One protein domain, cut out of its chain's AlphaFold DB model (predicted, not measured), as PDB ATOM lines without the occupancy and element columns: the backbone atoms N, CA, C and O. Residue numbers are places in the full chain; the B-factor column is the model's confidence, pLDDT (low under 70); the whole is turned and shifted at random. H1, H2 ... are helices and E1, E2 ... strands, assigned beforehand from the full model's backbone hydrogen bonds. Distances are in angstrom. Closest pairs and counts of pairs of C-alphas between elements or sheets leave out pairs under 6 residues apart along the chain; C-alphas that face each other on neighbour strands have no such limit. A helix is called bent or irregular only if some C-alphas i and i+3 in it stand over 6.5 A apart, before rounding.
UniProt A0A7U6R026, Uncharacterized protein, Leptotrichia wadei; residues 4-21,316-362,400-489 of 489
ATOM      1  N   SER A   4      -3.555  26.176  24.948       96.75
ATOM      2  CA  SER A   4      -4.496  25.745  23.915       96.75
ATOM      3  C   SER A   4      -5.854  26.382  24.165       96.75
ATOM      4  O   SER A   4      -6.383  26.330  25.280       96.75
ATOM      5  N   LEU A   5      -6.432  26.960  23.114       97.88
ATOM      6  CA  LEU A   5      -7.831  27.368  23.121       97.88
ATOM      7  C   LEU A   5      -8.675  26.209  22.587       97.88
ATOM      8  O   LEU A   5      -8.526  25.810  21.438       97.88
ATOM      9  N   VAL A   6      -9.564  25.660  23.406       97.75
ATOM     10  CA  VAL A   6     -10.437  24.547  23.026       97.75
ATOM     11  C   VAL A   6     -11.841  25.075  22.759       97.75
ATOM     12  O   VAL A   6     -12.434  25.722  23.613       97.75
ATOM     13  N   ILE A   7     -12.389  24.773  21.587       97.31
ATOM     14  CA  ILE A   7     -13.753  25.098  21.175       97.31
ATOM     15  C   ILE A   7     -14.561  23.803  21.122       97.31
ATOM     16  O   ILE A   7     -14.339  22.936  20.270       97.31
ATOM     17  N   LEU A   8     -15.507  23.675  22.052       95.25
ATOM     18  CA  LEU A   8     -16.394  22.521  22.166       95.25
ATOM     19  C   LEU A   8     -17.778  22.867  21.632       95.25
ATOM     20  O   LEU A   8     -18.368  23.860  22.047       95.25
ATOM     21  N   GLY A   9     -18.301  22.035  20.734       91.81
ATOM     22  CA  GLY A   9     -19.697  22.095  20.299       91.81
ATOM     23  C   GLY A   9     -20.557  20.972  20.873       91.81
ATOM     24  O   GLY A   9     -20.049  20.062  21.535       91.81
ATOM     25  N   ASN A  10     -21.856  20.994  20.542       85.75
ATOM     26  CA  ASN A  10     -22.863  20.029  21.030       85.75
ATOM     27  C   ASN A  10     -22.517  18.568  20.722       85.75
ATOM     28  O   ASN A  10     -22.976  17.652  21.405       85.75
ATOM     29  N   GLY A  11     -21.675  18.330  19.717       86.88
ATOM     30  CA  GLY A  11     -21.117  17.016  19.438       86.88
ATOM     31  C   GLY A  11     -20.292  16.444  20.594       86.88
ATOM     32  O   GLY A  11     -20.216  15.227  20.685       86.88
ATOM     33  N   PHE A  12     -19.725  17.260  21.491       90.81
ATOM     34  CA  PHE A  12     -19.006  16.778  22.675       90.81
ATOM     35  C   PHE A  12     -19.931  16.040  23.651       90.81
ATOM     36  O   PHE A  12     -19.654  14.897  24.010       90.81
ATOM     37  N   ASP A  13     -21.064  16.638  24.018       90.25
ATOM     38  CA  ASP A  13     -22.039  16.006  24.911       90.25
ATOM     39  C   ASP A  13     -22.601  14.727  24.271       90.25
ATOM     40  O   ASP A  13     -22.578  13.647  24.870       90.25
ATOM     41  N   LYS A  14     -23.010  14.813  22.999       86.88
ATOM     42  CA  LYS A  14     -23.504  13.660  22.229       86.88
ATOM     43  C   LYS A  14     -22.482  12.537  22.133       86.88
ATOM     44  O   LYS A  14     -22.833  11.360  22.184       86.88
ATOM     45  N   ASN A  15     -21.209  12.891  21.991       86.62
ATOM     46  CA  ASN A  15     -20.111  11.942  21.924       86.62
ATOM     47  C   ASN A  15     -19.987  11.102  23.201       86.62
ATOM     48  O   ASN A  15     -19.663   9.917  23.114       86.62
ATOM     49  N   LEU A  16     -20.284  11.709  24.349       86.19
ATOM     50  CA  LEU A  16     -20.316  11.052  25.652       86.19
ATOM     51  C   LEU A  16     -21.644  10.318  25.912       86.19
ATOM     52  O   LEU A  16     -21.813   9.704  26.960       86.19
ATOM     53  N   GLY A  17     -22.578  10.335  24.958       87.12
ATOM     54  CA  GLY A  17     -23.875   9.671  25.067       87.12
ATOM     55  C   GLY A  17     -24.946  10.504  25.767       87.12
ATOM     56  O   GLY A  17     -26.013   9.971  26.075       87.12
ATOM     57  N   LEU A  18     -24.699  11.796  26.010       89.06
ATOM     58  CA  LEU A  18     -25.746  12.686  26.492       89.06
ATOM     59  C   LEU A  18     -26.773  12.936  25.400       89.06
ATOM     60  O   LEU A  18     -26.456  13.264  24.256       89.06
ATOM     61  N   LYS A  19     -28.029  12.844  25.816       88.56
ATOM     62  CA  LYS A  19     -29.208  13.122  25.007       88.56
ATOM     63  C   LYS A  19     -29.485  14.623  24.934       88.56
ATOM     64  O   LYS A  19     -30.567  15.094  25.230       88.56
ATOM     65  N   THR A  20     -28.472  15.408  24.596       86.38
ATOM     66  CA  THR A  20     -28.587  16.865  24.473       86.38
ATOM     67  C   THR A  20     -28.887  17.273  23.040       86.38
ATOM     68  O   THR A  20     -28.545  18.377  22.650       86.38
ATOM     69  N   GLY A  21     -29.467  16.415  22.199       82.94
ATOM     70  CA  GLY A  21     -29.951  16.797  20.876       82.94
ATOM     71  C   GLY A  21     -31.343  17.421  20.920       82.94
ATOM     72  O   GLY A  21     -32.111  17.222  21.860       82.94
ATOM     73  N   PRO A 316     -23.021  11.074  31.801       78.06
ATOM     74  CA  PRO A 316     -22.260   9.880  31.473       78.06
ATOM     75  C   PRO A 316     -20.919   9.867  32.205       78.06
ATOM     76  O   PRO A 316     -20.367  10.902  32.580       78.06
ATOM     77  N   LYS A 317     -20.348   8.670  32.370       82.06
ATOM     78  CA  LYS A 317     -18.988   8.539  32.899       82.06
ATOM     79  C   LYS A 317     -17.990   9.130  31.908       82.06
ATOM     80  O   LYS A 317     -17.879   8.657  30.780       82.06
ATOM     81  N   ILE A 318     -17.241  10.122  32.368       84.50
ATOM     82  CA  ILE A 318     -16.163  10.756  31.612       84.50
ATOM     83  C   ILE A 318     -14.887   9.935  31.799       84.50
ATOM     84  O   ILE A 318     -14.576   9.500  32.909       84.50
ATOM     85  N   SER A 319     -14.156   9.696  30.711       88.69
ATOM     86  CA  SER A 319     -12.861   9.015  30.744       88.69
ATOM     87  C   SER A 319     -11.724  10.022  30.618       88.69
ATOM     88  O   SER A 319     -11.673  10.762  29.635       88.69
ATOM     89  N   ASP A 320     -10.750   9.975  31.533       91.94
ATOM     90  CA  ASP A 320      -9.547  10.815  31.438       91.94
ATOM     91  C   ASP A 320      -8.836  10.659  30.095       91.94
ATOM     92  O   ASP A 320      -8.382  11.630  29.492       91.94
ATOM     93  N   LYS A 321      -8.775   9.421  29.595       91.12
ATOM     94  CA  LYS A 321      -8.152   9.103  28.311       91.12
ATOM     95  C   LYS A 321      -8.859   9.808  27.153       91.12
ATOM     96  O   LYS A 321      -8.189  10.268  26.233       91.12
ATOM     97  N   GLU A 322     -10.187   9.881  27.188       89.69
ATOM     98  CA  GLU A 322     -10.979  10.538  26.145       89.69
ATOM     99  C   GLU A 322     -10.813  12.060  26.204       89.69
ATOM    100  O   GLU A 322     -10.531  12.674  25.176       89.69
ATOM    101  N   ILE A 323     -10.858  12.654  27.402       92.25
ATOM    102  CA  ILE A 323     -10.615  14.092  27.589       92.25
ATOM    103  C   ILE A 323      -9.216  14.485  27.112       92.25
ATOM    104  O   ILE A 323      -9.093  15.425  26.331       92.25
ATOM    105  N   LYS A 324      -8.168  13.738  27.490       92.12
ATOM    106  CA  LYS A 324      -6.799  14.002  27.013       92.12
ATOM    107  C   LYS A 324      -6.676  13.879  25.500       92.12
ATOM    108  O   LYS A 324      -6.024  14.702  24.865       92.12
ATOM    109  N   LYS A 325      -7.335  12.886  24.895       91.94
ATOM    110  CA  LYS A 325      -7.327  12.723  23.437       91.94
ATOM    111  C   LYS A 325      -7.972  13.922  22.736       91.94
ATOM    112  O   LYS A 325      -7.462  14.380  21.714       91.94
ATOM    113  N   ILE A 326      -9.048  14.466  23.305       92.31
ATOM    114  CA  ILE A 326      -9.755  15.635  22.772       92.31
ATOM    115  C   ILE A 326      -8.962  16.927  23.012       92.31
ATOM    116  O   ILE A 326      -8.724  17.669  22.069       92.31
ATOM    117  N   MET A 327      -8.501  17.200  24.229       92.25
ATOM    118  CA  MET A 327      -8.005  18.532  24.614       92.25
ATOM    119  C   MET A 327      -6.477  18.668  24.621       92.25
ATOM    120  O   MET A 327      -5.976  19.785  24.601       92.25
ATOM    121  N   GLY A 328      -5.736  17.555  24.608       90.31
ATOM    122  CA  GLY A 328      -4.279  17.559  24.759       90.31
ATOM    123  C   GLY A 328      -3.823  17.773  26.208       90.31
ATOM    124  O   GLY A 328      -4.615  17.674  27.145       90.31
ATOM    125  N   ASP A 329      -2.525  18.045  26.378       90.94
ATOM    126  CA  ASP A 329      -1.864  18.201  27.690       90.94
ATOM    127  C   ASP A 329      -1.429  19.654  27.993       90.94
ATOM    128  O   ASP A 329      -0.878  19.941  29.061       90.94
ATOM    129  N   ASN A 330      -1.655  20.577  27.055       93.94
ATOM    130  CA  ASN A 330      -1.345  21.998  27.208       93.94
ATOM    131  C   ASN A 330      -2.239  22.668  28.263       93.94
ATOM    132  O   ASN A 330      -3.188  22.089  28.782       93.94
ATOM    133  N   GLU A 331      -1.920  23.915  28.597       95.88
ATOM    134  CA  GLU A 331      -2.768  24.738  29.455       95.88
ATOM    135  C   GLU A 331      -4.096  25.075  28.760       95.88
ATOM    136  O   GLU A 331      -4.096  25.686  27.693       95.88
ATOM    137  N   LEU A 332      -5.221  24.659  29.351       96.31
ATOM    138  CA  LEU A 332      -6.523  24.626  28.685       96.31
ATOM    139  C   LEU A 332      -7.382  25.846  29.025       96.31
ATOM    140  O   LEU A 332      -7.755  26.055  30.185       96.31
ATOM    141  N   TYR A 333      -7.780  26.567  27.980       97.75
ATOM    142  CA  TYR A 333      -8.827  27.586  27.999       97.75
ATOM    143  C   TYR A 333      -9.971  27.108  27.110       97.75
ATOM    144  O   TYR A 333      -9.754  26.851  25.929       97.75
ATOM    145  N   ILE A 334     -11.177  26.954  27.657       97.81
ATOM    146  CA  ILE A 334     -12.273  26.273  26.953       97.81
ATOM    147  C   ILE A 334     -13.432  27.233  26.663       97.81
ATOM    148  O   ILE A 334     -14.065  27.757  27.578       97.81
ATOM    149  N   ILE A 335     -13.765  27.412  25.386       97.56
ATOM    150  CA  ILE A 335     -15.031  27.999  24.939       97.56
ATOM    151  C   ILE A 335     -15.993  26.842  24.676       97.56
ATOM    152  O   ILE A 335     -15.792  26.042  23.762       97.56
ATOM    153  N   ASN A 336     -17.039  26.747  25.488       94.81
ATOM    154  CA  ASN A 336     -18.046  25.705  25.382       94.81
ATOM    155  C   ASN A 336     -19.340  26.269  24.780       94.81
ATOM    156  O   ASN A 336     -19.916  27.222  25.302       94.81
ATOM    157  N   PHE A 337     -19.812  25.686  23.684       92.38
ATOM    158  CA  PHE A 337     -21.109  26.020  23.088       92.38
ATOM    159  C   PHE A 337     -22.251  25.184  23.678       92.38
ATOM    160  O   PHE A 337     -23.416  25.459  23.389       92.38
ATOM    161  N   ASN A 338     -21.933  24.195  24.517       89.75
ATOM    162  CA  ASN A 338     -22.921  23.366  25.202       89.75
ATOM    163  C   ASN A 338     -23.499  24.130  26.388       89.75
ATOM    164  O   ASN A 338     -22.858  25.013  26.954       89.75
ATOM    165  N   TYR A 339     -24.696  23.745  26.810       87.56
ATOM    166  CA  TYR A 339     -25.376  24.359  27.955       87.56
ATOM    167  C   TYR A 339     -25.055  23.651  29.278       87.56
ATOM    168  O   TYR A 339     -25.317  24.170  30.364       87.56
ATOM    169  N   THR A 340     -24.482  22.454  29.193       89.62
ATOM    170  CA  THR A 340     -24.132  21.609  30.330       89.62
ATOM    171  C   THR A 340     -22.875  22.101  31.060       89.62
ATOM    172  O   THR A 340     -21.953  22.663  30.462       89.62
ATOM    173  N   THR A 341     -22.825  21.880  32.381       89.88
ATOM    174  CA  THR A 341     -21.716  22.326  33.252       89.88
ATOM    175  C   THR A 341     -20.862  21.185  33.808       89.88
ATOM    176  O   THR A 341     -19.825  21.443  34.414       89.88
ATOM    177  N   TYR A 342     -21.241  19.923  33.579       90.69
ATOM    178  CA  TYR A 342     -20.579  18.762  34.189       90.69
ATOM    179  C   TYR A 342     -19.081  18.671  33.856       90.69
ATOM    180  O   TYR A 342     -18.287  18.232  34.683       90.69
ATOM    181  N   LEU A 343     -18.676  19.081  32.646       93.00
ATOM    182  CA  LEU A 343     -17.277  19.035  32.226       93.00
ATOM    183  C   LEU A 343     -16.429  20.010  33.048       93.00
ATOM    184  O   LEU A 343     -15.321  19.665  33.449       93.00
ATOM    185  N   LYS A 344     -16.960  21.203  33.325       92.75
ATOM    186  CA  LYS A 344     -16.293  22.200  34.163       92.75
ATOM    187  C   LYS A 344     -16.042  21.644  35.561       92.75
ATOM    188  O   LYS A 344     -14.905  21.630  36.016       92.75
ATOM    189  N   GLU A 345     -17.075  21.078  36.177       91.62
ATOM    190  CA  GLU A 345     -16.985  20.450  37.502       91.62
ATOM    191  C   GLU A 345     -15.980  19.289  37.526       91.62
ATOM    192  O   GLU A 345     -15.195  19.140  38.467       91.62
ATOM    193  N   TYR A 346     -15.967  18.482  36.460       93.12
ATOM    194  CA  TYR A 346     -15.015  17.392  36.297       93.12
ATOM    195  C   TYR A 346     -13.569  17.896  36.240       93.12
ATOM    196  O   TYR A 346     -12.718  17.375  36.962       93.12
ATOM    197  N   LEU A 347     -13.283  18.902  35.412       94.75
ATOM    198  CA  LEU A 347     -11.938  19.455  35.241       94.75
ATOM    199  C   LEU A 347     -11.446  20.183  36.500       94.75
ATOM    200  O   LEU A 347     -10.282  20.043  36.869       94.75
ATOM    201  N   GLU A 348     -12.331  20.893  37.205       93.44
ATOM    202  CA  GLU A 348     -12.024  21.555  38.482       93.44
ATOM    203  C   GLU A 348     -11.659  20.551  39.587       93.44
ATOM    204  O   GLU A 348     -10.760  20.798  40.397       93.44
ATOM    205  N   THR A 349     -12.323  19.392  39.600       93.19
ATOM    206  CA  THR A 349     -12.059  18.322  40.574       93.19
ATOM    207  C   THR A 349     -10.784  17.541  40.231       93.19
ATOM    208  O   THR A 349     -10.019  17.153  41.118       93.19
ATOM    209  N   ASN A 350     -10.510  17.330  38.942       92.81
ATOM    210  CA  ASN A 350      -9.402  16.512  38.454       92.81
ATOM    211  C   ASN A 350      -8.160  17.355  38.120       92.81
ATOM    212  O   ASN A 350      -7.805  17.553  36.961       92.81
ATOM    213  N   LYS A 351      -7.422  17.774  39.157       89.56
ATOM    214  CA  LYS A 351      -6.235  18.660  39.063       89.56
ATOM    215  C   LYS A 351      -5.064  18.155  38.207       89.56
ATOM    216  O   LYS A 351      -4.079  18.867  38.040       89.56
ATOM    217  N   HIS A 352      -5.122  16.918  37.720       91.44
ATOM    218  CA  HIS A 352      -4.118  16.380  36.808       91.44
ATOM    219  C   HIS A 352      -4.293  16.897  35.368       91.44
ATOM    220  O   HIS A 352      -3.375  16.756  34.562       91.44
ATOM    221  N   PHE A 353      -5.446  17.494  35.041       93.94
ATOM    222  CA  PHE A 353      -5.622  18.309  33.842       93.94
ATOM    223  C   PHE A 353      -5.088  19.715  34.090       93.94
ATOM    224  O   PHE A 353      -5.364  20.316  35.128       93.94
ATOM    225  N   ASN A 354      -4.382  20.280  33.111       93.62
ATOM    226  CA  ASN A 354      -3.914  21.664  33.176       93.62
ATOM    227  C   ASN A 354      -5.031  22.656  32.801       93.62
ATOM    228  O   ASN A 354      -4.885  23.492  31.913       93.62
ATOM    229  N   TYR A 355      -6.182  22.509  33.451       95.75
ATOM    230  CA  TYR A 355      -7.365  23.331  33.249       95.75
ATOM    231  C   TYR A 355      -7.192  24.712  33.893       95.75
ATOM    232  O   TYR A 355      -6.801  24.806  35.062       95.75
ATOM    233  N   LYS A 356      -7.483  25.779  33.140       95.38
ATOM    234  CA  LYS A 356      -7.500  27.152  33.665       95.38
ATOM    235  C   LYS A 356      -8.897  27.694  33.837       95.38
ATOM    236  O   LYS A 356      -9.226  28.127  34.937       95.38
ATOM    237  N   ASP A 357      -9.680  27.703  32.767       95.31
ATOM    238  CA  ASP A 357     -11.036  28.236  32.812       95.31
ATOM    239  C   ASP A 357     -11.885  27.713  31.640       95.31
ATOM    240  O   ASP A 357     -11.366  27.290  30.599       95.31
ATOM    241  N   MET A 358     -13.204  27.739  31.825       95.88
ATOM    242  CA  MET A 358     -14.210  27.358  30.840       95.88
ATOM    243  C   MET A 358     -15.376  28.344  30.854       95.88
ATOM    244  O   MET A 358     -15.981  28.614  31.899       95.88
ATOM    245  N   LEU A 359     -15.741  28.800  29.655       94.81
ATOM    246  CA  LEU A 359     -16.865  29.688  29.410       94.81
ATOM    247  C   LEU A 359     -17.908  29.020  28.512       94.81
ATOM    248  O   LEU A 359     -17.656  28.787  27.331       94.81
ATOM    249  N   ASN A 360     -19.112  28.805  29.042       93.75
ATOM    250  CA  ASN A 360     -20.281  28.463  28.237       93.75
ATOM    251  C   ASN A 360     -20.822  29.726  27.547       93.75
ATOM    252  O   ASN A 360     -21.469  30.562  28.185       93.75
ATOM    253  N   ILE A 361     -20.509  29.901  26.262       92.56
ATOM    254  CA  ILE A 361     -20.703  31.181  25.564       92.56
ATOM    255  C   ILE A 361     -22.186  31.506  25.318       92.56
ATOM    256  O   ILE A 361     -22.591  32.665  25.415       92.56
ATOM    257  N   ASN A 362     -23.008  30.476  25.098       89.56
ATOM    258  CA  ASN A 362     -24.449  30.587  24.843       89.56
ATOM    259  C   ASN A 362     -25.301  30.411  26.117       89.56
ATOM    260  O   ASN A 362     -26.499  30.143  26.026       89.56
ATOM    261  N   ASP A 400     -19.028  37.336  26.386       93.06
ATOM    262  CA  ASP A 400     -17.791  37.729  25.703       93.06
ATOM    263  C   ASP A 400     -16.663  36.740  26.035       93.06
ATOM    264  O   ASP A 400     -16.171  36.679  27.167       93.06
ATOM    265  N   TRP A 401     -16.249  35.959  25.037       94.62
ATOM    266  CA  TRP A 401     -15.204  34.948  25.178       94.62
ATOM    267  C   TRP A 401     -13.819  35.541  25.445       94.62
ATOM    268  O   TRP A 401     -12.978  34.856  26.022       94.62
ATOM    269  N   LYS A 402     -13.570  36.816  25.127       95.06
ATOM    270  CA  LYS A 402     -12.280  37.467  25.421       95.06
ATOM    271  C   LYS A 402     -12.009  37.549  26.919       95.06
ATOM    272  O   LYS A 402     -10.850  37.570  27.329       95.06
ATOM    273  N   LEU A 403     -13.053  37.530  27.752       92.88
ATOM    274  CA  LEU A 403     -12.916  37.482  29.209       92.88
ATOM    275  C   LEU A 403     -12.181  36.222  29.688       92.88
ATOM    276  O   LEU A 403     -11.452  36.305  30.676       92.88
ATOM    277  N   LEU A 404     -12.330  35.101  28.971       94.94
ATOM    278  CA  LEU A 404     -11.667  33.823  29.256       94.94
ATOM    279  C   LEU A 404     -10.140  33.945  29.161       94.94
ATOM    280  O   LEU A 404      -9.405  33.361  29.952       94.94
ATOM    281  N   ILE A 405      -9.663  34.733  28.196       94.56
ATOM    282  CA  ILE A 405      -8.239  34.854  27.862       94.56
ATOM    283  C   ILE A 405      -7.662  36.238  28.181       94.56
ATOM    284  O   ILE A 405      -6.552  36.548  27.767       94.56
ATOM    285  N   LYS A 406      -8.376  37.066  28.954       93.06
ATOM    286  CA  LYS A 406      -8.021  38.474  29.228       93.06
ATOM    287  C   LYS A 406      -6.613  38.696  29.800       93.06
ATOM    288  O   LYS A 406      -6.071  39.786  29.674       93.06
ATOM    289  N   ASN A 407      -6.052  37.677  30.454       91.19
ATOM    290  CA  ASN A 407      -4.726  37.697  31.080       91.19
ATOM    291  C   ASN A 407      -3.679  36.916  30.261       91.19
ATOM    292  O   ASN A 407      -2.669  36.483  30.812       91.19
ATOM    293  N   CYS A 408      -3.951  36.655  28.984       91.12
ATOM    294  CA  CYS A 408      -3.058  35.934  28.086       91.12
ATOM    295  C   CYS A 408      -2.634  36.837  26.934       91.12
ATOM    296  O   CYS A 408      -3.414  37.661  26.458       91.12
ATOM    297  N   GLU A 409      -1.420  36.623  26.445       90.31
ATOM    298  CA  GLU A 409      -0.990  37.160  25.162       90.31
ATOM    299  C   GLU A 409      -1.351  36.169  24.051       90.31
ATOM    300  O   GLU A 409      -1.363  34.955  24.257       90.31
ATOM    301  N   ILE A 410      -1.630  36.669  22.844       87.06
ATOM    302  CA  ILE A 410      -1.911  35.820  21.671       87.06
ATOM    303  C   ILE A 410      -0.757  34.837  21.421       87.06
ATOM    304  O   ILE A 410      -0.992  33.683  21.074       87.06
ATOM    305  N   THR A 411       0.479  35.285  21.647       88.62
ATOM    306  CA  THR A 411       1.717  34.505  21.513       88.62
ATOM    307  C   THR A 411       1.851  33.366  22.521       88.62
ATOM    308  O   THR A 411       2.703  32.503  22.331       88.62
ATOM    309  N   ASP A 412       1.023  33.329  23.568       91.12
ATOM    310  CA  ASP A 412       1.007  32.213  24.515       91.12
ATOM    311  C   ASP A 412       0.305  30.967  23.946       91.12
ATOM    312  O   ASP A 412       0.493  29.858  24.462       91.12
ATOM    313  N   PHE A 413      -0.535  31.153  22.922       94.56
ATOM    314  CA  PHE A 413      -1.320  30.093  22.303       94.56
ATOM    315  C   PHE A 413      -0.593  29.517  21.092       94.56
ATOM    316  O   PHE A 413      -0.188  30.248  20.191       94.56
ATOM    317  N   GLU A 414      -0.487  28.193  21.045       92.12
ATOM    318  CA  GLU A 414       0.098  27.483  19.897       92.12
ATOM    319  C   GLU A 414      -0.949  26.783  19.041       92.12
ATOM    320  O   GLU A 414      -0.696  26.444  17.884       92.12
ATOM    321  N   GLU A 415      -2.128  26.539  19.607       95.38
ATOM    322  CA  GLU A 415      -3.180  25.806  18.927       95.38
ATOM    323  C   GLU A 415      -4.580  26.236  19.364       95.38
ATOM    324  O   GLU A 415      -4.832  26.615  20.514       95.38
ATOM    325  N   ILE A 416      -5.500  26.126  18.409       96.50
ATOM    326  CA  ILE A 416      -6.939  26.202  18.623       96.50
ATOM    327  C   ILE A 416      -7.518  24.844  18.238       96.50
ATOM    328  O   ILE A 416      -7.455  24.433  17.075       96.50
ATOM    329  N   ILE A 417      -8.070  24.139  19.221       96.62
ATOM    330  CA  ILE A 417      -8.618  22.795  19.056       96.62
ATOM    331  C   ILE A 417     -10.133  22.880  18.938       96.62
ATOM    332  O   ILE A 417     -10.799  23.395  19.827       96.62
ATOM    333  N   PHE A 418     -10.691  22.291  17.891       95.56
ATOM    334  CA  PHE A 418     -12.124  22.129  17.696       95.56
ATOM    335  C   PHE A 418     -12.535  20.684  17.939       95.56
ATOM    336  O   PHE A 418     -11.940  19.768  17.369       95.56
ATOM    337  N   PHE A 419     -13.597  20.471  18.715       93.81
ATOM    338  CA  PHE A 419     -14.214  19.154  18.844       93.81
ATOM    339  C   PHE A 419     -15.736  19.243  18.963       93.81
ATOM    340  O   PHE A 419     -16.281  20.037  19.727       93.81
ATOM    341  N   GLY A 420     -16.440  18.402  18.200       88.94
ATOM    342  CA  GLY A 420     -17.902  18.309  18.257       88.94
ATOM    343  C   GLY A 420     -18.657  19.568  17.802       88.94
ATOM    344  O   GLY A 420     -19.856  19.674  18.050       88.94
ATOM    345  N   HIS A 421     -17.987  20.524  17.158       89.38
ATOM    346  CA  HIS A 421     -18.594  21.749  16.641       89.38
ATOM    347  C   HIS A 421     -18.972  21.594  15.159       89.38
ATOM    348  O   HIS A 421     -18.186  21.038  14.394       89.38
ATOM    349  N   SER A 422     -20.150  22.086  14.756       82.06
ATOM    350  CA  SER A 422     -20.672  21.978  13.377       82.06
ATOM    351  C   SER A 422     -20.213  23.098  12.440       82.06
ATOM    352  O   SER A 422     -20.397  23.009  11.234       82.06
ATOM    353  N   LEU A 423     -19.651  24.178  12.999       87.06
ATOM    354  CA  LEU A 423     -19.249  25.390  12.260       87.06
ATOM    355  C   LEU A 423     -20.419  26.032  11.493       87.06
ATOM    356  O   LEU A 423     -20.220  26.664  10.455       87.06
ATOM    357  N   ALA A 424     -21.634  25.846  12.013       82.69
ATOM    358  CA  ALA A 424     -22.868  26.324  11.414       82.69
ATOM    359  C   ALA A 424     -22.963  27.855  11.398       82.69
ATOM    360  O   ALA A 424     -22.313  28.557  12.180       82.69
ATOM    361  N   ASP A 425     -23.850  28.371  10.545       82.88
ATOM    362  CA  ASP A 425     -24.043  29.813  10.368       82.88
ATOM    363  C   ASP A 425     -24.476  30.513  11.661       82.88
ATOM    364  O   ASP A 425     -24.131  31.677  11.867       82.88
ATOM    365  N   ALA A 426     -25.176  29.799  12.547       83.50
ATOM    366  CA  ALA A 426     -25.651  30.307  13.831       83.50
ATOM    367  C   ALA A 426     -24.529  30.690  14.818       83.50
ATOM    368  O   ALA A 426     -24.811  31.382  15.794       83.50
ATOM    369  N   ASP A 427     -23.286  30.256  14.582       89.50
ATOM    370  CA  ASP A 427     -22.116  30.568  15.420       89.50
ATOM    371  C   ASP A 427     -21.005  31.291  14.625       89.50
ATOM    372  O   ASP A 427     -19.888  31.490  15.115       89.50
ATOM    373  N   TYR A 428     -21.292  31.691  13.379       91.44
ATOM    374  CA  TYR A 428     -20.292  32.208  12.448       91.44
ATOM    375  C   TYR A 428     -19.595  33.474  12.953       91.44
ATOM    376  O   TYR A 428     -18.372  33.565  12.841       91.44
ATOM    377  N   SER A 429     -20.324  34.455  13.496       92.31
ATOM    378  CA  SER A 429     -19.716  35.721  13.926       92.31
ATOM    379  C   SER A 429     -18.762  35.516  15.097       92.31
ATOM    380  O   SER A 429     -17.674  36.086  15.081       92.31
ATOM    381  N   THR A 430     -19.113  34.653  16.055       93.56
ATOM    382  CA  THR A 430     -18.228  34.277  17.166       93.56
ATOM    383  C   THR A 430     -16.952  33.609  16.652       93.56
ATOM    384  O   THR A 430     -15.850  34.019  17.008       93.56
ATOM    385  N   LEU A 431     -17.074  32.606  15.777       94.69
ATOM    386  CA  LEU A 431     -15.913  31.898  15.228       94.69
ATOM    387  C   LEU A 431     -15.025  32.809  14.377       94.69
ATOM    388  O   LEU A 431     -13.800  32.767  14.485       94.69
ATOM    389  N   LYS A 432     -15.641  33.662  13.552       94.44
ATOM    390  CA  LYS A 432     -14.937  34.677  12.771       94.44
ATOM    391  C   LYS A 432     -14.175  35.633  13.683       94.44
ATOM    392  O   LYS A 432     -13.022  35.931  13.398       94.44
ATOM    393  N   GLU A 433     -14.796  36.106  14.761       95.38
ATOM    394  CA  GLU A 433     -14.149  37.001  15.720       95.38
ATOM    395  C   GLU A 433     -12.938  36.339  16.386       95.38
ATOM    396  O   GLU A 433     -11.889  36.972  16.491       95.38
ATOM    397  N   ILE A 434     -13.048  35.066  16.781       95.75
ATOM    398  CA  ILE A 434     -11.916  34.290  17.305       95.75
ATOM    399  C   ILE A 434     -10.798  34.233  16.257       95.75
ATOM    400  O   ILE A 434      -9.645  34.538  16.557       95.75
ATOM    401  N   PHE A 435     -11.118  33.896  15.009       94.12
ATOM    402  CA  PHE A 435     -10.105  33.760  13.961       94.12
ATOM    403  C   PHE A 435      -9.440  35.085  13.584       94.12
ATOM    404  O   PHE A 435      -8.239  35.102  13.302       94.12
ATOM    405  N   ASP A 436     -10.195  36.183  13.590       94.50
ATOM    406  CA  ASP A 436      -9.657  37.526  13.383       94.50
ATOM    407  C   ASP A 436      -8.756  37.931  14.562       94.50
ATOM    408  O   ASP A 436      -7.670  38.464  14.344       94.50
ATOM    409  N   TYR A 437      -9.157  37.634  15.806       95.25
ATOM    410  CA  TYR A 437      -8.376  37.946  17.008       95.25
ATOM    411  C   TYR A 437      -7.007  37.256  17.010       95.25
ATOM    412  O   TYR A 437      -5.998  37.892  17.299       95.25
ATOM    413  N   PHE A 438      -6.954  35.977  16.633       93.38
ATOM    414  CA  PHE A 438      -5.699  35.222  16.524       93.38
ATOM    415  C   PHE A 438      -4.926  35.483  15.221       93.38
ATOM    416  O   PHE A 438      -3.853  34.911  15.011       93.38
ATOM    417  N   ASN A 439      -5.455  36.351  14.354       91.69
ATOM    418  CA  ASN A 439      -4.914  36.674  13.039       91.69
ATOM    419  C   ASN A 439      -4.581  35.428  12.195       91.69
ATOM    420  O   ASN A 439      -3.532  35.343  11.561       91.69
ATOM    421  N   ILE A 440      -5.491  34.450  12.168       90.38
ATOM    422  CA  ILE A 440      -5.302  33.135  11.519       90.38
ATOM    423  C   ILE A 440      -4.912  33.230  10.031       90.38
ATOM    424  O   ILE A 440      -4.340  32.298   9.476       90.38
ATOM    425  N   LYS A 441      -5.208  34.353   9.368       86.12
ATOM    426  CA  LYS A 441      -4.836  34.592   7.965       86.12
ATOM    427  C   LYS A 441      -3.324  34.649   7.753       86.12
ATOM    428  O   LYS A 441      -2.848  34.099   6.764       86.12
ATOM    429  N   ASP A 442      -2.612  35.280   8.683       85.44
ATOM    430  CA  ASP A 442      -1.187  35.592   8.543       85.44
ATOM    431  C   ASP A 442      -0.328  34.979   9.666       85.44
ATOM    432  O   ASP A 442       0.899  35.025   9.608       85.44
ATOM    433  N   ASN A 443      -0.950  34.406  10.699       85.62
ATOM    434  CA  ASN A 443      -0.262  33.834  11.850       85.62
ATOM    435  C   ASN A 443       0.012  32.334  11.667       85.62
ATOM    436  O   ASN A 443      -0.804  31.487  12.025       85.62
ATOM    437  N   GLU A 444       1.197  32.005  11.148       84.12
ATOM    438  CA  GLU A 444       1.637  30.615  10.945       84.12
ATOM    439  C   GLU A 444       2.039  29.891  12.247       84.12
ATOM    440  O   GLU A 444       2.243  28.678  12.238       84.12
ATOM    441  N   ASN A 445       2.130  30.607  13.377       87.81
ATOM    442  CA  ASN A 445       2.533  30.025  14.662       87.81
ATOM    443  C   ASN A 445       1.384  29.311  15.388       87.81
ATOM    444  O   ASN A 445       1.638  28.570  16.335       87.81
ATOM    445  N   ILE A 446       0.138  29.533  14.960       92.25
ATOM    446  CA  ILE A 446      -1.051  28.941  15.575       92.25
ATOM    447  C   ILE A 446      -1.600  27.846  14.672       92.25
ATOM    448  O   ILE A 446      -1.992  28.098  13.535       92.25
ATOM    449  N   LYS A 447      -1.689  26.630  15.208       93.81
ATOM    450  CA  LYS A 447      -2.306  25.492  14.526       93.81
ATOM    451  C   LYS A 447      -3.804  25.431  14.802       93.81
ATOM    452  O   LYS A 447      -4.242  25.502  15.944       93.81
ATOM    453  N   LEU A 448      -4.598  25.225  13.762       94.31
ATOM    454  CA  LEU A 448      -6.007  24.873  13.876       94.31
ATOM    455  C   LEU A 448      -6.154  23.356  13.801       94.31
ATOM    456  O   LEU A 448      -5.870  22.753  12.766       94.31
ATOM    457  N   ILE A 449      -6.614  22.737  14.884       94.44
ATOM    458  CA  ILE A 449      -6.727  21.281  14.986       94.44
ATOM    459  C   ILE A 449      -8.198  20.903  15.112       94.44
ATOM    460  O   ILE A 449      -8.842  21.201  16.113       94.44
ATOM    461  N   PHE A 450      -8.734  20.214  14.112       91.94
ATOM    462  CA  PHE A 450     -10.113  19.737  14.105       91.94
ATOM    463  C   PHE A 450     -10.146  18.254  14.438       91.94
ATOM    464  O   PHE A 450      -9.813  17.402  13.614       91.94
ATOM    465  N   LYS A 451     -10.564  17.943  15.659       92.12
ATOM    466  CA  LYS A 451     -10.691  16.571  16.139       92.12
ATOM    467  C   LYS A 451     -12.093  16.053  15.851       92.12
ATOM    468  O   LYS A 451     -13.092  16.704  16.160       92.12
ATOM    469  N   THR A 452     -12.178  14.867  15.261       86.25
ATOM    470  CA  THR A 452     -13.454  14.236  14.905       86.25
ATOM    471  C   THR A 452     -13.385  12.719  15.044       86.25
ATOM    472  O   THR A 452     -12.308  12.134  14.986       86.25
ATOM    473  N   LYS A 453     -14.533  12.062  15.220       83.25
ATOM    474  CA  LYS A 453     -14.601  10.595  15.157       83.25
ATOM    475  C   LYS A 453     -14.551  10.143  13.699       83.25
ATOM    476  O   LYS A 453     -15.154  10.776  12.837       83.25
ATOM    477  N   ASP A 454     -13.916   9.000  13.448       76.38
ATOM    478  CA  ASP A 454     -13.657   8.458  12.100       76.38
ATOM    479  C   ASP A 454     -14.903   8.476  11.190       76.38
ATOM    480  O   ASP A 454     -14.908   9.050  10.102       76.38
ATOM    481  N   LYS A 455     -16.035   7.987  11.715       75.94
ATOM    482  CA  LYS A 455     -17.323   7.938  11.001       75.94
ATOM    483  C   LYS A 455     -17.860   9.291  10.507       75.94
ATOM    484  O   LYS A 455     -18.759   9.304   9.672       75.94
ATOM    485  N   PHE A 456     -17.358  10.412  11.023       74.19
ATOM    486  CA  PHE A 456     -17.816  11.758  10.678       74.19
ATOM    487  C   PHE A 456     -16.779  12.576   9.896       74.19
ATOM    488  O   PHE A 456     -17.080  13.700   9.490       74.19
ATOM    489  N   TYR A 457     -15.594  12.016   9.627       77.50
ATOM    490  CA  TYR A 457     -14.469  12.729   9.018       77.50
ATOM    491  C   TYR A 457     -14.843  13.459   7.720       77.50
ATOM    492  O   TYR A 457     -14.612  14.661   7.591       77.50
ATOM    493  N   ASN A 458     -15.476  12.759   6.772       76.19
ATOM    494  CA  ASN A 458     -15.802  13.330   5.460       76.19
ATOM    495  C   ASN A 458     -16.806  14.488   5.544       76.19
ATOM    496  O   ASN A 458     -16.659  15.477   4.826       76.19
ATOM    497  N   ASN A 459     -17.806  14.381   6.424       75.12
ATOM    498  CA  ASN A 459     -18.813  15.428   6.597       75.12
ATOM    499  C   ASN A 459     -18.190  16.667   7.247       75.12
ATOM    500  O   ASN A 459     -18.293  17.759   6.694       75.12
ATOM    501  N   HIS A 460     -17.444  16.476   8.340       79.12
ATOM    502  CA  HIS A 460     -16.756  17.566   9.034       79.12
ATOM    503  C   HIS A 460     -15.745  18.272   8.131       79.12
ATOM    504  O   HIS A 460     -15.672  19.496   8.125       79.12
ATOM    505  N   LYS A 461     -14.985  17.524   7.318       82.62
ATOM    506  CA  LYS A 461     -14.040  18.118   6.365       82.62
ATOM    507  C   LYS A 461     -14.738  19.091   5.411       82.62
ATOM    508  O   LYS A 461     -14.228  20.181   5.173       82.62
ATOM    509  N   LYS A 462     -15.914  18.722   4.902       83.06
ATOM    510  CA  LYS A 462     -16.689  19.564   3.986       83.06
ATOM    511  C   LYS A 462     -17.235  20.821   4.672       83.06
ATOM    512  O   LYS A 462     -17.193  21.896   4.078       83.06
ATOM    513  N   GLU A 463     -17.722  20.697   5.906       83.38
ATOM    514  CA  GLU A 463     -18.197  21.827   6.724       83.38
ATOM    515  C   GLU A 463     -17.066  22.824   7.002       83.38
ATOM    516  O   GLU A 463     -17.222  24.027   6.788       83.38
ATOM    517  N   ILE A 464     -15.891  22.318   7.378       86.38
ATOM    518  CA  ILE A 464     -14.686  23.126   7.567       86.38
ATOM    519  C   ILE A 464     -14.304  23.840   6.271       86.38
ATOM    520  O   ILE A 464     -14.090  25.048   6.285       86.38
ATOM    521  N   GLU A 465     -14.187  23.117   5.153       85.06
ATOM    522  CA  GLU A 465     -13.822  23.714   3.862       85.06
ATOM    523  C   GLU A 465     -14.797  24.834   3.481       85.06
ATOM    524  O   GLU A 465     -14.372  25.894   3.022       85.06
ATOM    525  N   HIS A 466     -16.095  24.634   3.729       86.06
ATOM    526  CA  HIS A 466     -17.119  25.645   3.489       86.06
ATOM    527  C   HIS A 466     -16.927  26.883   4.377       86.06
ATOM    528  O   HIS A 466     -16.901  28.009   3.871       86.06
ATOM    529  N   PHE A 467     -16.745  26.683   5.685       88.81
ATOM    530  CA  PHE A 467     -16.491  27.765   6.633       88.81
ATOM    531  C   PHE A 467     -15.225  28.550   6.254       88.81
ATOM    532  O   PHE A 467     -15.250  29.778   6.141       88.81
ATOM    533  N   MET A 468     -14.123  27.847   5.979       88.50
ATOM    534  CA  MET A 468     -12.833  28.450   5.636       88.50
ATOM    535  C   MET A 468     -12.884  29.190   4.301       88.50
ATOM    536  O   MET A 468     -12.338  30.287   4.193       88.50
ATOM    537  N   ALA A 469     -13.581  28.653   3.297       87.94
ATOM    538  CA  ALA A 469     -13.802  29.350   2.033       87.94
ATOM    539  C   ALA A 469     -14.576  30.660   2.231       87.94
ATOM    540  O   ALA A 469     -14.261  31.664   1.589       87.94
ATOM    541  N   ARG A 470     -15.554  30.682   3.146       88.31
ATOM    542  CA  ARG A 470     -16.314  31.891   3.490       88.31
ATOM    543  C   ARG A 470     -15.468  32.911   4.260       88.31
ATOM    544  O   ARG A 470     -15.539  34.099   3.953       88.31
ATOM    545  N   TYR A 471     -14.647  32.460   5.207       90.12
ATOM    546  CA  TYR A 471     -13.811  33.325   6.049       90.12
ATOM    547  C   TYR A 471     -12.575  33.896   5.322       90.12
ATOM    548  O   TYR A 471     -12.272  35.092   5.422       90.12
ATOM    549  N   LEU A 472     -11.853  33.052   4.577       88.25
ATOM    550  CA  LEU A 472     -10.581  33.379   3.912       88.25
ATOM    551  C   LEU A 472     -10.744  33.736   2.426       88.25
ATOM    552  O   LEU A 472      -9.803  34.217   1.789       88.25
ATOM    553  N   GLY A 473     -11.917  33.490   1.840       85.69
ATOM    554  CA  GLY A 473     -12.168  33.720   0.421       85.69
ATOM    555  C   GLY A 473     -11.337  32.804  -0.484       85.69
ATOM    556  O   GLY A 473     -11.138  31.617  -0.216       85.69
ATOM    557  N   LYS A 474     -10.832  33.352  -1.596       77.00
ATOM    558  CA  LYS A 474     -10.115  32.580  -2.632       77.00
ATOM    559  C   LYS A 474      -8.809  31.932  -2.145       77.00
ATOM    560  O   LYS A 474      -8.379  30.957  -2.751       77.00
ATOM    561  N   ASN A 475      -8.221  32.424  -1.054       72.19
ATOM    562  CA  ASN A 475      -6.923  31.966  -0.545       72.19
ATOM    563  C   ASN A 475      -7.021  30.847   0.507       72.19
ATOM    564  O   ASN A 475      -5.991  30.442   1.040       72.19
ATOM    565  N   HIS A 476      -8.224  30.335   0.807       78.19
ATOM    566  CA  HIS A 476      -8.427  29.379   1.904       78.19
ATOM    567  C   HIS A 476      -7.519  28.145   1.821       78.19
ATOM    568  O   HIS A 476      -6.957  27.761   2.838       78.19
ATOM    569  N   LYS A 477      -7.306  27.576   0.625       78.56
ATOM    570  CA  LYS A 477      -6.492  26.359   0.452       78.56
ATOM    571  C   LYS A 477      -5.053  26.532   0.939       78.56
ATOM    572  O   LYS A 477      -4.584  25.724   1.724       78.56
ATOM    573  N   ASN A 478      -4.399  27.633   0.566       78.94
ATOM    574  CA  ASN A 478      -3.002  27.886   0.937       78.94
ATOM    575  C   ASN A 478      -2.813  28.039   2.451       78.94
ATOM    576  O   ASN A 478      -1.781  27.645   2.983       78.94
ATOM    577  N   VAL A 479      -3.785  28.646   3.136       78.44
ATOM    578  CA  VAL A 479      -3.750  28.797   4.598       78.44
ATOM    579  C   VAL A 479      -4.070  27.460   5.263       78.44
ATOM    580  O   VAL A 479      -3.371  27.053   6.186       78.44
ATOM    581  N   MET A 480      -5.075  26.733   4.762       81.56
ATOM    582  CA  MET A 480      -5.417  25.404   5.273       81.56
ATOM    583  C   MET A 480      -4.231  24.430   5.166       81.56
ATOM    584  O   MET A 480      -3.913  23.737   6.122       81.56
ATOM    585  N   ASP A 481      -3.484  24.427   4.069       80.44
ATOM    586  CA  ASP A 481      -2.346  23.508   3.934       80.44
ATOM    587  C   ASP A 481      -1.206  23.787   4.939       80.44
ATOM    588  O   ASP A 481      -0.393  22.905   5.210       80.44
ATOM    589  N   LYS A 482      -1.134  25.002   5.504       77.19
ATOM    590  CA  LYS A 482      -0.047  25.434   6.400       77.19
ATOM    591  C   LYS A 482      -0.339  25.226   7.879       77.19
ATOM    592  O   LYS A 482       0.534  24.770   8.613       77.19
ATOM    593  N   ILE A 483      -1.532  25.611   8.323       81.12
ATOM    594  CA  ILE A 483      -1.854  25.697   9.756       81.12
ATOM    595  C   ILE A 483      -2.975  24.757  10.187       81.12
ATOM    596  O   ILE A 483      -3.294  24.710  11.370       81.12
ATOM    597  N   PHE A 484      -3.591  24.014   9.266       82.94
ATOM    598  CA  PHE A 484      -4.778  23.220   9.558       82.94
ATOM    599  C   PHE A 484      -4.492  21.714   9.579       82.94
ATOM    600  O   PHE A 484      -3.861  21.152   8.685       82.94
ATOM    601  N   CYS A 485      -4.996  21.054  10.620       85.19
ATOM    602  CA  CYS A 485      -4.887  19.619  10.842       85.19
ATOM    603  C   CYS A 485      -6.272  19.037  11.155       85.19
ATOM    604  O   CYS A 485      -7.023  19.621  11.939       85.19
ATOM    605  N   ILE A 486      -6.609  17.876  10.581       84.25
ATOM    606  CA  ILE A 486      -7.778  17.083  10.992       84.25
ATOM    607  C   ILE A 486      -7.276  15.796  11.629       84.25
ATOM    608  O   ILE A 486      -6.568  15.021  10.984       84.25
ATOM    609  N   GLU A 487      -7.688  15.544  12.865       88.12
ATOM    610  CA  GLU A 487      -7.271  14.381  13.641       88.12
ATOM    611  C   GLU A 487      -8.463  13.480  13.956       88.12
ATOM    612  O   GLU A 487      -9.538  13.946  14.344       88.12
ATOM    613  N   ILE A 488      -8.260  12.170  13.816       82.75
ATOM    614  CA  ILE A 488      -9.259  11.175  14.202       82.75
ATOM    615  C   ILE A 488      -9.047  10.808  15.670       82.75
ATOM    616  O   ILE A 488      -8.000  10.269  16.048       82.75
ATOM    617  N   VAL A 489     -10.064  11.075  16.495       82.19
ATOM    618  CA  VAL A 489     -10.062  10.787  17.936       82.19
ATOM    619  C   VAL A 489     -11.121   9.784  18.365       82.19
ATOM    620  O   VAL A 489     -12.156   9.639  17.689       82.19
TER     621      VAL A 489
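This is residues 4 to 21, 316 to 362 and 400 to 489 of the 489 residues of an uncharacterized protein of Leptotrichia wadei (UniProt A0A7U6R026). A twisted sheet of six parallel strands runs through the middle, with helices on both faces: H2 and H3 over one, H4 and H6a over the other. The sheet curls round the end of H2, and the long helix H6 is bent, its arm H6b turning back to E6. The printed part has 155 residues, six named helices and six named strands in the order E1 H1 H2 E2 H3 E3 H4 E4 H5 E5 H6 E6; the sheet's order is E3 E2 E1 E4 E5 E6. The class is mixed, helices and strands; the whole is compact, with a radius of gyration of the C-alphas of 14.9 A and spans of 44 by 37 by 26 A.

E1, residues 4 to 8, begins at C-alpha 4 (-4.496, 25.745, 23.915). H1 is residues 11 to 15, H2 320 to 327, E2 331 to 336, 15.8 A, H3 342 to 349, E3 355 to 360, and H4 401 to 405. E4, residues 413 to 419, is 17.3 A long. H5, residues 425 to 437, is 18.9 A long and irregular, with C-alphas 426 and 429 8.0 A apart. E5 is residues 447 to 452. H6, residues 454 to 483, was assigned as one helix by its hydrogen bonds but is bent, with C-alphas 471 and 474 9.5 A apart. Its arms, H6a, 454 to 471, 25.6 A, and H6b, 474 to 483, 16.4 A, are irregular: C-alphas 455 and 458 are 7.9 A apart, 474 and 477 7.8 A. E6, residues 484 to 488, ends at C-alpha 488 (-9.259, 11.175, 14.202).

Across the sheet, N 359 and O 334 are 2.9 A apart between E3 and E2, N 6 and O 333 2.8 A between E2 and E1, N 7 and O 417 2.7 A between E1 and E4, N 418 and O 449 2.8 A between E4 and E5, and N 450 and O 485 2.8 A between E5 and E6. E2, H3, E3, then E4, H5, E5, then E5, H6, E6 are strand-helix-strand units, parallel neighbour strands joined through a helix, with right-handed crossovers. H2 is on the sheet; its closest C-alpha to E1 is that of Met 327, 6.7 A from that of Val 6. H3, on the same face as H2, lies over E3 at a height over the sheet of 9.5 A. On the opposite face H4 lies only just over E2, on which 3 of its C-alphas fall, at a height of 8.2 A. H6a, on the same face as H4, is at a height of 9.0 A. H1, H5 and H6b only graze the sheet, H5 only just, with 5 pairs of C-alphas within 10 A. H6a and H6b touch only at the corner, only just, with 3 pairs of C-alphas within 8 A; the closest C-alphas, of Ala 469 and His 476, are 5.4 A apart. In H1, H2 and H3 every O i to N i+4 pair is within hydrogen-bond range; in H5 7 of 9, in H6a 12 of 14, in H6b 3 of 6, and in H4 0 of 1, with 2 of 2 O i to N i+3 pairs.

The C-alphas farthest apart, of Thr 349 and Lys 474, are 45.5 A apart. Residues 22 to 315 and 363 to 399 are not printed; the gaps are 14.8 A from C-alpha 21 to C-alpha 316 and 9.8 A from C-alpha 362 to C-alpha 400. Of the links that are printed whole, none is long. The mean pLDDT of the printed part is 89.2, and no printed residue is under 70.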